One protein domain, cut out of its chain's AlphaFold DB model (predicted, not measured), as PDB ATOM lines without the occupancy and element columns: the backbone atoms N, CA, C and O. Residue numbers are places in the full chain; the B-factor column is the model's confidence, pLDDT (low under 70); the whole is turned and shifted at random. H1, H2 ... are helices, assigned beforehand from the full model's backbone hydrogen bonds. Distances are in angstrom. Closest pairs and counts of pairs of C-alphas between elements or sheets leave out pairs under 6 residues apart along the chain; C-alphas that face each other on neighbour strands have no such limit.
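Overview. This is residues 139 to 231 of the 368 residues of an uncharacterized protein of Caenorhabditis brenneri (UniProt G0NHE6). Look for one very long, straight helix, H4, that makes the longest axis, with three short helices, H1, H2 and H3, set along one side of its first part. H3 folds back beside the beginning of H4 as a helical hairpin, H1 slants across next to it, H2 crosses H4 farther on, and residues 214 to 231 of H4 stick out free. The printed part has 93 residues with four named helices, in the order H1, H2, H3, H4, and no named strand; its class is all helix. The whole is extended, with a radius of gyration of the C-alphas of 19.6 A, and spans 72 by 24 by 21 A, a rod whose length is that of H4.

Arrangement. Start at H1, residues 139 to 148, and look toward H4, residues 184 to 231, the hub, which touches three other helices. H1 touches H4 at residues 198 to 202 of H4 alone; the closest C-alphas are those of Phe 144 and Lys 198, 7.3 A apart. The two run the same way at a steep tilt of 41 degrees. H2, residues 155 to 162, touches residues 205 to 212 of H4 alone and stands about perpendicular to it, at 87 degrees; the closest C-alphas, of Pro 155 and Thr 209, are 5.8 A apart. H2 is apart from H1. H3, residues 174 to 179, is apart from H2 but touches H1, with the C-alphas of Gln 141 and Ala 174 closest at 6.1 A; they run opposite ways at a steep tilt of 45 degrees. H3 and H4 form a hairpin, opposite ways at a shallow tilt of 9 degrees; H3 touches residues 187 to 194 of H4 alone, and the closest C-alphas, of Leu 178 and Trp 187, are 5.9 A apart. In H2, H3 and H4 every O i to N i+4 pair is within hydrogen-bond range, while in H1 4 of 6 are.

Along the chain. Find C-alpha 139 at (57.289, 45.348, -5.312); from there H1 runs 14.9 A to C-alpha 148. H2 begins at C-alpha 155, at (42.624, 56.478, -24.183), and covers 10.1 A to C-alpha 162. H3 measures 8.7 A from C-alpha 174 to C-alpha 179. H4 then runs 70.4 A, from C-alpha 184 to C-alpha 231 at (36.958, 79.137, -46.123).

Size, cuts and confidence. The two C-alphas farthest apart are those of Asp 183 and Glu 231, 72.1 A. Without residues 214 to 231, the body of 75 residues spans 44 by 22 by 21 A. The printed part has no cut. The link from H2 to H3, 11 residues, is long; that from H1 to H2 is short, and that from H3 to H4 is tight. The mean pLDDT of the printed part is 91.5, and no printed residue is under 70.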
ATOM      1  N   ILE A 139      57.059  44.624  -4.057       86.69
ATOM      2  CA  ILE A 139      57.289  45.348  -5.312       86.69
ATOM      3  C   ILE A 139      56.655  44.567  -6.463       86.69
ATOM      4  O   ILE A 139      55.966  45.150  -7.303       86.69
ATOM      5  N   PHE A 140      56.846  43.249  -6.495       87.81
ATOM      6  CA  PHE A 140      56.214  42.379  -7.482       87.81
ATOM      7  C   PHE A 140      54.688  42.440  -7.385       87.81
ATOM      8  O   PHE A 140      54.028  42.646  -8.400       87.81
ATOM      9  N   GLN A 141      54.106  42.353  -6.185       90.19
ATOM     10  CA  GLN A 141      52.652  42.463  -6.022       90.19
ATOM     11  C   GLN A 141      52.116  43.837  -6.458       90.19
ATOM     12  O   GLN A 141      51.047  43.910  -7.071       90.19
ATOM     13  N   ASP A 142      52.846  44.918  -6.171       90.75
ATOM     14  CA  ASP A 142      52.472  46.272  -6.587       90.75
ATOM     15  C   ASP A 142      52.429  46.410  -8.114       90.75
ATOM     16  O   ASP A 142      51.508  47.016  -8.659       90.75
ATOM     17  N   GLN A 143      53.352  45.765  -8.835       91.38
ATOM     18  CA  GLN A 143      53.333  45.753 -10.299       91.38
ATOM     19  C   GLN A 143      52.028  45.182 -10.872       91.38
ATOM     20  O   GLN A 143      51.521  45.718 -11.856       91.38
ATOM     21  N   PHE A 144      51.459  44.140 -10.260       92.06
ATOM     22  CA  PHE A 144      50.175  43.571 -10.693       92.06
ATOM     23  C   PHE A 144      48.971  44.384 -10.214       92.06
ATOM     24  O   PHE A 144      47.962  44.433 -10.913       92.06
ATOM     25  N   ARG A 145      49.072  45.080  -9.072       91.56
ATOM     26  CA  ARG A 145      48.049  46.058  -8.663       91.56
ATOM     27  C   ARG A 145      47.948  47.209  -9.661       91.56
ATOM     28  O   ARG A 145      46.843  47.604 -10.008       91.56
ATOM     29  N   ARG A 146      49.080  47.690 -10.182       90.69
ATOM     30  CA  ARG A 146      49.110  48.744 -11.211       90.69
ATOM     31  C   ARG A 146      48.462  48.325 -12.529       90.69
ATOM     32  O   ARG A 146      47.904  49.176 -13.206       90.69
ATOM     33  N   LEU A 147      48.488  47.039 -12.887       91.25
ATOM     34  CA  LEU A 147      47.772  46.561 -14.078       91.25
ATOM     35  C   LEU A 147      46.256  46.719 -13.944       91.25
ATOM     36  O   LEU A 147      45.589  46.989 -14.935       91.25
ATOM     37  N   ALA A 148      45.728  46.567 -12.730       91.75
ATOM     38  CA  ALA A 148      44.308  46.732 -12.452       91.75
ATOM     39  C   ALA A 148      43.880  48.205 -12.331       91.75
ATOM     40  O   ALA A 148      42.687  48.502 -12.336       91.75
ATOM     41  N   PHE A 149      44.834  49.133 -12.217       91.44
ATOM     42  CA  PHE A 149      44.531  50.557 -12.213       91.44
ATOM     43  C   PHE A 149      44.039  50.993 -13.596       91.44
ATOM     44  O   PHE A 149      44.605  50.593 -14.619       91.44
ATOM     45  N   ILE A 150      42.978  51.797 -13.594       90.19
ATOM     46  CA  ILE A 150      42.377  52.404 -14.778       90.19
ATOM     47  C   ILE A 150      42.688  53.897 -14.724       90.19
ATOM     48  O   ILE A 150      42.228  54.598 -13.823       90.19
ATOM     49  N   ASP A 151      43.460  54.375 -15.693       90.06
ATOM     50  CA  ASP A 151      43.738  55.794 -15.870       90.06
ATOM     51  C   ASP A 151      42.752  56.403 -16.876       90.06
ATOM     52  O   ASP A 151      42.823  56.132 -18.070       90.06
ATOM     53  N   HIS A 152      41.813  57.236 -16.422       86.50
ATOM     54  CA  HIS A 152      40.827  57.848 -17.323       86.50
ATOM     55  C   HIS A 152      41.435  58.818 -18.349       86.50
ATOM     56  O   HIS A 152      40.766  59.127 -19.338       86.50
ATOM     57  N   ASP A 153      42.669  59.281 -18.128       88.19
ATOM     58  CA  ASP A 153      43.394  60.109 -19.093       88.19
ATOM     59  C   ASP A 153      44.064  59.259 -20.192       88.19
ATOM     60  O   ASP A 153      44.371  59.775 -21.272       88.19
ATOM     61  N   ASP A 154      44.263  57.952 -19.965       90.88
ATOM     62  CA  ASP A 154      44.736  57.035 -20.999       90.88
ATOM     63  C   ASP A 154      43.569  56.620 -21.920       90.88
ATOM     64  O   ASP A 154      42.510  56.187 -21.460       90.88
ATOM     65  N   PRO A 155      43.720  56.730 -23.252       90.12
ATOM     66  CA  PRO A 155      42.624  56.478 -24.183       90.12
ATOM     67  C   PRO A 155      42.159  55.015 -24.217       90.12
ATOM     68  O   PRO A 155      41.005  54.760 -24.569       90.12
ATOM     69  N   VAL A 156      43.024  54.052 -23.883       91.94
ATOM     70  CA  VAL A 156      42.643  52.633 -23.820       91.94
ATOM     71  C   VAL A 156      41.815  52.383 -22.570       91.94
ATOM     72  O   VAL A 156      40.741  51.791 -22.659       91.94
ATOM     73  N   ASP A 157      42.258  52.891 -21.428       91.69
ATOM     74  CA  ASP A 157      41.540  52.775 -20.156       91.69
ATOM     75  C   ASP A 157      40.214  53.570 -20.165       91.69
ATOM     76  O   ASP A 157      39.180  53.105 -19.666       91.69
ATOM     77  N   TYR A 158      40.178  54.714 -20.853       90.06
ATOM     78  CA  TYR A 158      38.938  55.420 -21.174       90.06
ATOM     79  C   TYR A 158      37.986  54.550 -22.009       90.06
ATOM     80  O   TYR A 158      36.792  54.478 -21.720       90.06
ATOM     81  N   ALA A 159      38.485  53.840 -23.027       88.44
ATOM     82  CA  ALA A 159      37.653  52.932 -23.816       88.44
ATOM     83  C   ALA A 159      37.138  51.746 -22.978       88.44
ATOM     84  O   ALA A 159      35.960  51.395 -23.085       88.44
ATOM     85  N   ILE A 160      37.969  51.169 -22.103       89.06
ATOM     86  CA  ILE A 160      37.583  50.111 -21.148       89.06
ATOM     87  C   ILE A 160      36.386  50.558 -20.294       89.06
ATOM     88  O   ILE A 160      35.381  49.851 -20.196       89.06
ATOM     89  N   THR A 161      36.445  51.768 -19.747       90.19
ATOM     90  CA  THR A 161      35.374  52.289 -18.884       90.19
ATOM     91  C   THR A 161      34.134  52.709 -19.665       90.19
ATOM     92  O   THR A 161      33.012  52.373 -19.288       90.19
ATOM     93  N   GLN A 162      34.297  53.422 -20.778       88.31
ATOM     94  CA  GLN A 162      33.165  54.040 -21.470       88.31
ATOM     95  C   GLN A 162      32.483  53.127 -22.483       88.31
ATOM     96  O   GLN A 162      31.254  53.180 -22.603       88.31
ATOM     97  N   VAL A 163      33.253  52.300 -23.191       86.75
ATOM     98  CA  VAL A 163      32.747  51.400 -24.238       86.75
ATOM     99  C   VAL A 163      32.415  50.042 -23.641       86.75
ATOM    100  O   VAL A 163      31.297  49.563 -23.810       86.75
ATOM    101  N   PHE A 164      33.353  49.447 -22.901       86.81
ATOM    102  CA  PHE A 164      33.166  48.115 -22.322       86.81
ATOM    103  C   PHE A 164      32.433  48.131 -20.973       86.81
ATOM    104  O   PHE A 164      32.078  47.065 -20.477       86.81
ATOM    105  N   LYS A 165      32.162  49.317 -20.405       90.00
ATOM    106  CA  LYS A 165      31.440  49.499 -19.130       90.00
ATOM    107  C   LYS A 165      32.076  48.735 -17.966       90.00
ATOM    108  O   LYS A 165      31.379  48.230 -17.091       90.00
ATOM    109  N   VAL A 166      33.406  48.655 -17.961       89.44
ATOM    110  CA  VAL A 166      34.173  48.047 -16.872       89.44
ATOM    111  C   VAL A 166      34.618  49.149 -15.917       89.44
ATOM    112  O   VAL A 166      35.426  49.994 -16.291       89.44
ATOM    113  N   GLU A 167      34.075  49.147 -14.701       84.12
ATOM    114  CA  GLU A 167      34.406  50.140 -13.666       84.12
ATOM    115  C   GLU A 167      35.735  49.832 -12.969       84.12
ATOM    116  O   GLU A 167      36.488  50.748 -12.653       84.12
ATOM    117  N   GLU A 168      36.046  48.549 -12.768       86.62
ATOM    118  CA  GLU A 168      37.260  48.097 -12.086       86.62
ATOM    119  C   GLU A 168      37.812  46.830 -12.747       86.62
ATOM    120  O   GLU A 168      37.065  45.930 -13.142       86.62
ATOM    121  N   LEU A 169      39.140  46.742 -12.847       89.75
ATOM    122  CA  LEU A 169      39.826  45.538 -13.303       89.75
ATOM    123  C   LEU A 169      40.185  44.640 -12.108       89.75
ATOM    124  O   LEU A 169      40.523  45.134 -11.030       89.75
ATOM    125  N   PRO A 170      40.159  43.308 -12.276       90.06
ATOM    126  CA  PRO A 170      40.504  42.392 -11.199       90.06
ATOM    127  C   PRO A 170      41.983  42.515 -10.820       90.06
ATOM    128  O   PRO A 170      42.876  42.447 -11.667       90.06
ATOM    129  N   VAL A 171      42.251  42.620  -9.517       89.62
ATOM    130  CA  VAL A 171      43.615  42.582  -8.983       89.62
ATOM    131  C   VAL A 171      44.109  41.141  -8.956       89.62
ATOM    132  O   VAL A 171      43.519  40.270  -8.316       89.62
ATOM    133  N   ILE A 172      45.237  40.891  -9.614       90.25
ATOM    134  CA  ILE A 172      45.867  39.572  -9.623       90.25
ATOM    135  C   ILE A 172      46.613  39.365  -8.300       90.25
ATOM    136  O   ILE A 172      47.568  40.081  -7.985       90.25
ATOM    137  N   ALA A 173      46.200  38.353  -7.536       91.75
ATOM    138  CA  ALA A 173      46.881  37.894  -6.323       91.75
ATOM    139  C   ALA A 173      48.141  37.079  -6.679       91.75
ATOM    140  O   ALA A 173      48.223  35.872  -6.447       91.75
ATOM    141  N   ALA A 174      49.110  37.740  -7.316       91.62
ATOM    142  CA  ALA A 174      50.303  37.120  -7.882       91.62
ATOM    143  C   ALA A 174      51.149  36.405  -6.815       91.62
ATOM    144  O   ALA A 174      51.607  35.286  -7.043       91.62
ATOM    145  N   VAL A 175      51.295  37.011  -5.634       91.44
ATOM    146  CA  VAL A 175      52.038  36.426  -4.505       91.44
ATOM    147  C   VAL A 175      51.377  35.152  -3.983       91.44
ATOM    148  O   VAL A 175      52.049  34.129  -3.856       91.44
ATOM    149  N   ASP A 176      50.064  35.171  -3.744       91.81
ATOM    150  CA  ASP A 176      49.329  33.998  -3.248       91.81
ATOM    151  C   ASP A 176      49.334  32.859  -4.277       91.81
ATOM    152  O   ASP A 176      49.512  31.685  -3.941       91.81
ATOM    153  N   TYR A 177      49.207  33.203  -5.560       93.06
ATOM    154  CA  TYR A 177      49.307  32.240  -6.651       93.06
ATOM    155  C   TYR A 177      50.684  31.563  -6.709       93.06
ATOM    156  O   TYR A 177      50.767  30.350  -6.917       93.06
ATOM    157  N   LEU A 178      51.768  32.310  -6.490       93.44
ATOM    158  CA  LEU A 178      53.121  31.757  -6.443       93.44
ATOM    159  C   LEU A 178      53.374  30.927  -5.179       93.44
ATOM    160  O   LEU A 178      53.961  29.846  -5.264       93.44
ATOM    161  N   ALA A 179      52.868  31.364  -4.026       90.88
ATOM    162  CA  ALA A 179      53.057  30.676  -2.749       90.88
ATOM    163  C   ALA A 179      52.481  29.245  -2.733       90.88
ATOM    164  O   ALA A 179      52.954  28.403  -1.974       90.88
ATOM    165  N   THR A 180      51.499  28.949  -3.593       90.81
ATOM    166  CA  THR A 180      50.863  27.622  -3.714       90.81
ATOM    167  C   THR A 180      51.537  26.683  -4.726       90.81
ATOM    168  O   THR A 180      50.975  25.640  -5.073       90.81
ATOM    169  N   ALA A 181      52.712  27.035  -5.252       89.38
ATOM    170  CA  ALA A 181      53.456  26.175  -6.174       89.38
ATOM    171  C   ALA A 181      53.952  24.890  -5.483       89.38
ATOM    172  O   ALA A 181      54.509  24.959  -4.388       89.38
ATOM    173  N   LYS A 182      53.795  23.732  -6.148       84.50
ATOM    174  CA  LYS A 182      54.114  22.393  -5.612       84.50
ATOM    175  C   LYS A 182      55.596  22.041  -5.646       84.50
ATOM    176  O   LYS A 182      55.991  21.016  -5.089       84.50
ATOM    177  N   ASP A 183      56.403  22.798  -6.379       82.38
ATOM    178  CA  ASP A 183      57.859  22.706  -6.369       82.38
ATOM    179  C   ASP A 183      58.489  23.990  -6.943       82.38
ATOM    180  O   ASP A 183      57.799  24.804  -7.568       82.38
ATOM    181  N   PRO A 184      59.802  24.197  -6.735       86.38
ATOM    182  CA  PRO A 184      60.502  25.369  -7.261       86.38
ATOM    183  C   PRO A 184      60.461  25.515  -8.795       86.38
ATOM    184  O   PRO A 184      60.548  26.631  -9.308       86.38
ATOM    185  N   GLN A 185      60.311  24.419  -9.551       85.69
ATOM    186  CA  GLN A 185      60.213  24.485 -11.014       85.69
ATOM    187  C   GLN A 185      58.851  25.032 -11.445       85.69
ATOM    188  O   GLN A 185      58.784  25.928 -12.289       85.69
ATOM    189  N   GLU A 186      57.773  24.531 -10.842       88.44
ATOM    190  CA  GLU A 186      56.427  25.057 -11.037       88.44
ATOM    191  C   GLU A 186      56.357  26.530 -10.630       88.44
ATOM    192  O   GLU A 186      55.792  27.332 -11.371       88.44
ATOM    193  N   TRP A 187      56.986  26.909  -9.515       92.19
ATOM    194  CA  TRP A 187      57.060  28.304  -9.081       92.19
ATOM    195  C   TRP A 187      57.685  29.203 -10.157       92.19
ATOM    196  O   TRP A 187      57.095  30.212 -10.542       92.19
ATOM    197  N   ASN A 188      58.832  28.801 -10.719       91.00
ATOM    198  CA  ASN A 188      59.494  29.544 -11.795       91.00
ATOM    199  C   ASN A 188      58.623  29.631 -13.054       91.00
ATOM    200  O   ASN A 188      58.561  30.683 -13.693       91.00
ATOM    201  N   LYS A 189      57.931  28.540 -13.404       92.69
ATOM    202  CA  LYS A 189      57.004  28.515 -14.539       92.69
ATOM    203  C   LYS A 189      55.857  29.508 -14.332       92.69
ATOM    204  O   LYS A 189      55.629  30.347 -15.198       92.69
ATOM    205  N   ARG A 190      55.192  29.459 -13.174       94.81
ATOM    206  CA  ARG A 190      54.101  30.375 -12.806       94.81
ATOM    207  C   ARG A 190      54.569  31.832 -12.789       94.81
ATOM    208  O   ARG A 190      53.871  32.700 -13.301       94.81
ATOM    209  N   LYS A 191      55.768  32.109 -12.257       94.12
ATOM    210  CA  LYS A 191      56.351  33.462 -12.244       94.12
ATOM    211  C   LYS A 191      56.594  33.978 -13.657       94.12
ATOM    212  O   LYS A 191      56.291  35.133 -13.939       94.12
ATOM    213  N   LYS A 192      57.091  33.124 -14.554       94.94
ATOM    214  CA  LYS A 192      57.252  33.472 -15.967       94.94
ATOM    215  C   LYS A 192      55.906  33.773 -16.632       94.94
ATOM    216  O   LYS A 192      55.780  34.819 -17.248       94.94
ATOM    217  N   GLU A 193      54.905  32.911 -16.454       95.62
ATOM    218  CA  GLU A 193      53.553  33.115 -17.001       95.62
ATOM    219  C   GLU A 193      52.945  34.455 -16.540       95.62
ATOM    220  O   GLU A 193      52.390  35.195 -17.349       95.62
ATOM    221  N   LEU A 194      53.112  34.808 -15.259       95.50
ATOM    222  CA  LEU A 194      52.685  36.099 -14.714       95.50
ATOM    223  C   LEU A 194      53.407  37.286 -15.371       95.50
ATOM    224  O   LEU A 194      52.775  38.283 -15.717       95.50
ATOM    225  N   MET A 195      54.727  37.194 -15.546       94.88
ATOM    226  CA  MET A 195      55.516  38.259 -16.172       94.88
ATOM    227  C   MET A 195      55.204  38.418 -17.662       94.88
ATOM    228  O   MET A 195      55.103  39.546 -18.142       94.88
ATOM    229  N   ASP A 196      54.999  37.309 -18.371       95.94
ATOM    230  CA  ASP A 196      54.593  37.304 -19.775       95.94
ATOM    231  C   ASP A 196      53.199  37.941 -19.928       95.94
ATOM    232  O   ASP A 196      52.993  38.780 -20.807       95.94
ATOM    233  N   PHE A 197      52.261  37.625 -19.024       94.88
ATOM    234  CA  PHE A 197      50.945  38.268 -18.977       94.88
ATOM    235  C   PHE A 197      51.050  39.778 -18.737       94.88
ATOM    236  O   PHE A 197      50.446  40.560 -19.471       94.88
ATOM    237  N   LYS A 198      51.849  40.205 -17.752       94.94
ATOM    238  CA  LYS A 198      52.085  41.629 -17.480       94.94
ATOM    239  C   LYS A 198      52.619  42.349 -18.721       94.94
ATOM    240  O   LYS A 198      52.064  43.370 -19.119       94.94
ATOM    241  N   ALA A 199      53.670  41.807 -19.335       95.94
ATOM    242  CA  ALA A 199      54.282  42.388 -20.526       95.94
ATOM    243  C   ALA A 199      53.288  42.477 -21.692       95.94
ATOM    244  O   ALA A 199      53.266  43.472 -22.413       95.94
ATOM    245  N   PHE A 200      52.435  41.464 -21.851       95.50
ATOM    246  CA  PHE A 200      51.375  41.473 -22.849       95.50
ATOM    247  C   PHE A 200      50.363  42.603 -22.612       95.50
ATOM    248  O   PHE A 200      50.064  43.343 -23.548       95.50
ATOM    249  N   VAL A 201      49.860  42.770 -21.384       93.31
ATOM    250  CA  VAL A 201      48.898  43.838 -21.055       93.31
ATOM    251  C   VAL A 201      49.508  45.222 -21.287       93.31
ATOM    252  O   VAL A 201      48.896  46.047 -21.966       93.31
ATOM    253  N   ASP A 202      50.729  45.453 -20.797       93.81
ATOM    254  CA  ASP A 202      51.444  46.721 -20.990       93.81
ATOM    255  C   ASP A 202      51.625  47.039 -22.485       93.81
ATOM    256  O   ASP A 202      51.367  48.160 -22.932       93.81
ATOM    257  N   GLN A 203      52.009  46.036 -23.281       95.94
ATOM    258  CA  GLN A 203      52.181  46.186 -24.724       95.94
ATOM    259  C   GLN A 203      50.861  46.532 -25.425       95.94
ATOM    260  O   GLN A 203      50.846  47.380 -26.317       95.94
ATOM    261  N   ARG A 204      49.742  45.913 -25.028       93.50
ATOM    262  CA  ARG A 204      48.430  46.189 -25.633       93.50
ATOM    263  C   ARG A 204      47.899  47.571 -25.292       93.50
ATOM    264  O   ARG A 204      47.374  48.232 -26.186       93.50
ATOM    265  N   ARG A 205      48.102  48.041 -24.060       93.75
ATOM    266  CA  ARG A 205      47.815  49.435 -23.691       93.75
ATOM    267  C   ARG A 205      48.635  50.407 -24.539       93.75
ATOM    268  O   ARG A 205      48.071  51.291 -25.176       93.75
ATOM    269  N   LEU A 206      49.945  50.183 -24.663       94.50
ATOM    270  CA  LEU A 206      50.817  51.035 -25.478       94.50
ATOM    271  C   LEU A 206      50.395  51.073 -26.958       94.50
ATOM    272  O   LEU A 206      50.346  52.143 -27.572       94.50
ATOM    273  N   GLU A 207      50.098  49.913 -27.543       95.12
ATOM    274  CA  GLU A 207      49.643  49.800 -28.931       95.12
ATOM    275  C   GLU A 207      48.299  50.490 -29.157       95.12
ATOM    276  O   GLU A 207      48.157  51.214 -30.145       95.12
ATOM    277  N   GLY A 208      47.346  50.312 -28.240       93.94
ATOM    278  CA  GLY A 208      46.046  50.972 -28.293       93.94
ATOM    279  C   GLY A 208      46.172  52.492 -28.198       93.94
ATOM    280  O   GLY A 208      45.622  53.208 -29.035       93.94
ATOM    281  N   THR A 209      46.989  53.000 -27.273       93.69
ATOM    282  CA  THR A 209      47.227  54.443 -27.125       93.69
ATOM    283  C   THR A 209      47.889  55.040 -28.365       93.69
ATOM    284  O   THR A 209      47.499  56.119 -28.826       93.69
ATOM    285  N   ARG A 210      48.842  54.326 -28.979       95.19
ATOM    286  CA  ARG A 210      49.427  54.733 -30.265       95.19
ATOM    287  C   ARG A 210      48.381  54.751 -31.380       95.19
ATOM    288  O   ARG A 210      48.317  55.724 -32.125       95.19
ATOM    289  N   PHE A 211      47.550  53.715 -31.473       94.00
ATOM    290  CA  PHE A 211      46.499  53.625 -32.483       94.00
ATOM    291  C   PHE A 211      45.502  54.787 -32.377       94.00
ATOM    292  O   PHE A 211      45.250  55.474 -33.369       94.00
ATOM    293  N   VAL A 212      44.992  55.080 -31.175       91.06
ATOM    294  CA  VAL A 212      44.049  56.191 -30.957       91.06
ATOM    295  C   VAL A 212      44.674  57.530 -31.348       91.06
ATOM    296  O   VAL A 212      44.017  58.353 -31.992       91.06
ATOM    297  N   ARG A 213      45.957  57.741 -31.032       92.12
ATOM    298  CA  ARG A 213      46.689  58.946 -31.441       92.12
ATOM    299  C   ARG A 213      46.767  59.078 -32.962       92.12
ATOM    300  O   ARG A 213      46.425  60.131 -33.495       92.12
ATOM    301  N   GLU A 214      47.151  58.014 -33.663       94.25
ATOM    302  CA  GLU A 214      47.252  58.014 -35.127       94.25
ATOM    303  C   GLU A 214      45.909  58.307 -35.811       94.25
ATOM    304  O   GLU A 214      45.857  59.063 -36.788       94.25
ATOM    305  N   ILE A 215      44.812  57.735 -35.304       91.69
ATOM    306  CA  ILE A 215      43.464  58.007 -35.817       91.69
ATOM    307  C   ILE A 215      43.061  59.455 -35.534       91.69
ATOM    308  O   ILE A 215      42.613  60.154 -36.445       91.69
ATOM    309  N   SER A 216      43.302  59.945 -34.318       89.81
ATOM    310  CA  SER A 216      42.992  61.324 -33.928       89.81
ATOM    311  C   SER A 216      43.717  62.345 -34.811       89.81
ATOM    312  O   SER A 216      43.114  63.310 -35.282       89.81
ATOM    313  N   GLU A 217      44.991  62.106 -35.129       93.25
ATOM    314  CA  GLU A 217      45.769  62.953 -36.040       93.25
ATOM    315  C   GLU A 217      45.241  62.931 -37.481       93.25
ATOM    316  O   GLU A 217      45.283  63.949 -38.181       93.25
ATOM    317  N   LYS A 218      44.754  61.781 -37.964       93.50
ATOM    318  CA  LYS A 218      44.119  61.675 -39.290       93.50
ATOM    319  C   LYS A 218      42.798  62.445 -39.324       93.50
ATOM    320  O   LYS A 218      42.605  63.252 -40.233       93.50
ATOM    321  N   CYS A 219      41.942  62.267 -38.318       92.12
ATOM    322  CA  CYS A 219      40.677  62.992 -38.194       92.12
ATOM    323  C   CYS A 219      40.896  64.507 -38.102       92.12
ATOM    324  O   CYS A 219      40.230  65.268 -38.801       92.12
ATOM    325  N   LEU A 220      41.876  64.956 -37.310       93.56
ATOM    326  CA  LEU A 220      42.192  66.377 -37.180       93.56
ATOM    327  C   LEU A 220      42.696  66.979 -38.498       93.56
ATOM    328  O   LEU A 220      42.323  68.098 -38.844       93.56
ATOM    329  N   ARG A 221      43.528  66.249 -39.252       93.75
ATOM    330  CA  ARG A 221      43.974  66.684 -40.586       93.75
ATOM    331  C   ARG A 221      42.814  66.791 -41.566       93.75
ATOM    332  O   ARG A 221      42.726  67.792 -42.270       93.75
ATOM    333  N   PHE A 222      41.922  65.802 -41.577       93.94
ATOM    334  CA  PHE A 222      40.721  65.837 -42.406       93.94
ATOM    335  C   PHE A 222      39.837  67.040 -42.061       93.94
ATOM    336  O   PHE A 222      39.454  67.789 -42.952       93.94
ATOM    337  N   TYR A 223      39.582  67.273 -40.770       93.19
ATOM    338  CA  TYR A 223      38.792  68.413 -40.314       93.19
ATOM    339  C   TYR A 223      39.415  69.747 -40.740       93.19
ATOM    340  O   TYR A 223      38.727  70.589 -41.303       93.19
ATOM    341  N   LYS A 224      40.729  69.923 -40.548       92.38
ATOM    342  CA  LYS A 224      41.441  71.133 -40.992       92.38
ATOM    343  C   LYS A 224      41.336  71.350 -42.500       92.38
ATOM    344  O   LYS A 224      41.101  72.469 -42.934       92.38
ATOM    345  N   HIS A 225      41.482  70.287 -43.288       92.88
ATOM    346  CA  HIS A 225      41.331  70.359 -44.739       92.88
ATOM    347  C   HIS A 225      39.901  70.737 -45.147       92.88
ATOM    348  O   HIS A 225      39.707  71.568 -46.025       92.88
ATOM    349  N   PHE A 226      38.898  70.167 -44.478       92.12
ATOM    350  CA  PHE A 226      37.499  70.511 -44.711       92.12
ATOM    351  C   PHE A 226      37.203  71.979 -44.378       92.12
ATOM    352  O   PHE A 226      36.572  72.663 -45.176       92.12
ATOM    353  N   VAL A 227      37.699  72.477 -43.241       94.06
ATOM    354  CA  VAL A 227      37.572  73.894 -42.865       94.06
ATOM    355  C   VAL A 227      38.215  74.795 -43.920       94.06
ATOM    356  O   VAL A 227      37.563  75.733 -44.365       94.06
ATOM    357  N   GLN A 228      39.424  74.465 -44.391       93.88
ATOM    358  CA  GLN A 228      40.095  75.236 -45.442       93.88
ATOM    359  C   GLN A 228      39.265  75.298 -46.732       93.88
ATOM    360  O   GLN A 228      39.092  76.373 -47.290       93.88
ATOM    361  N   ILE A 229      38.690  74.173 -47.177       93.31
ATOM    362  CA  ILE A 229      37.819  74.149 -48.365       93.31
ATOM    363  C   ILE A 229      36.623  75.091 -48.192       93.31
ATOM    364  O   ILE A 229      36.248  75.796 -49.130       93.31
ATOM    365  N   VAL A 230      35.999  75.090 -47.012       92.62
ATOM    366  CA  VAL A 230      34.856  75.965 -46.723       92.62
ATOM    367  C   VAL A 230      35.282  77.433 -46.752       92.62
ATOM    368  O   VAL A 230      34.602  78.238 -47.382       92.62
ATOM    369  N   GLU A 231      36.406  77.776 -46.121       92.81
ATOM    370  CA  GLU A 231      36.958  79.137 -46.123       92.81
ATOM    371  C   GLU A 231      37.292  79.617 -47.544       92.81
ATOM    372  O   GLU A 231      36.870  80.709 -47.932       92.81
TER     373      GLU A 231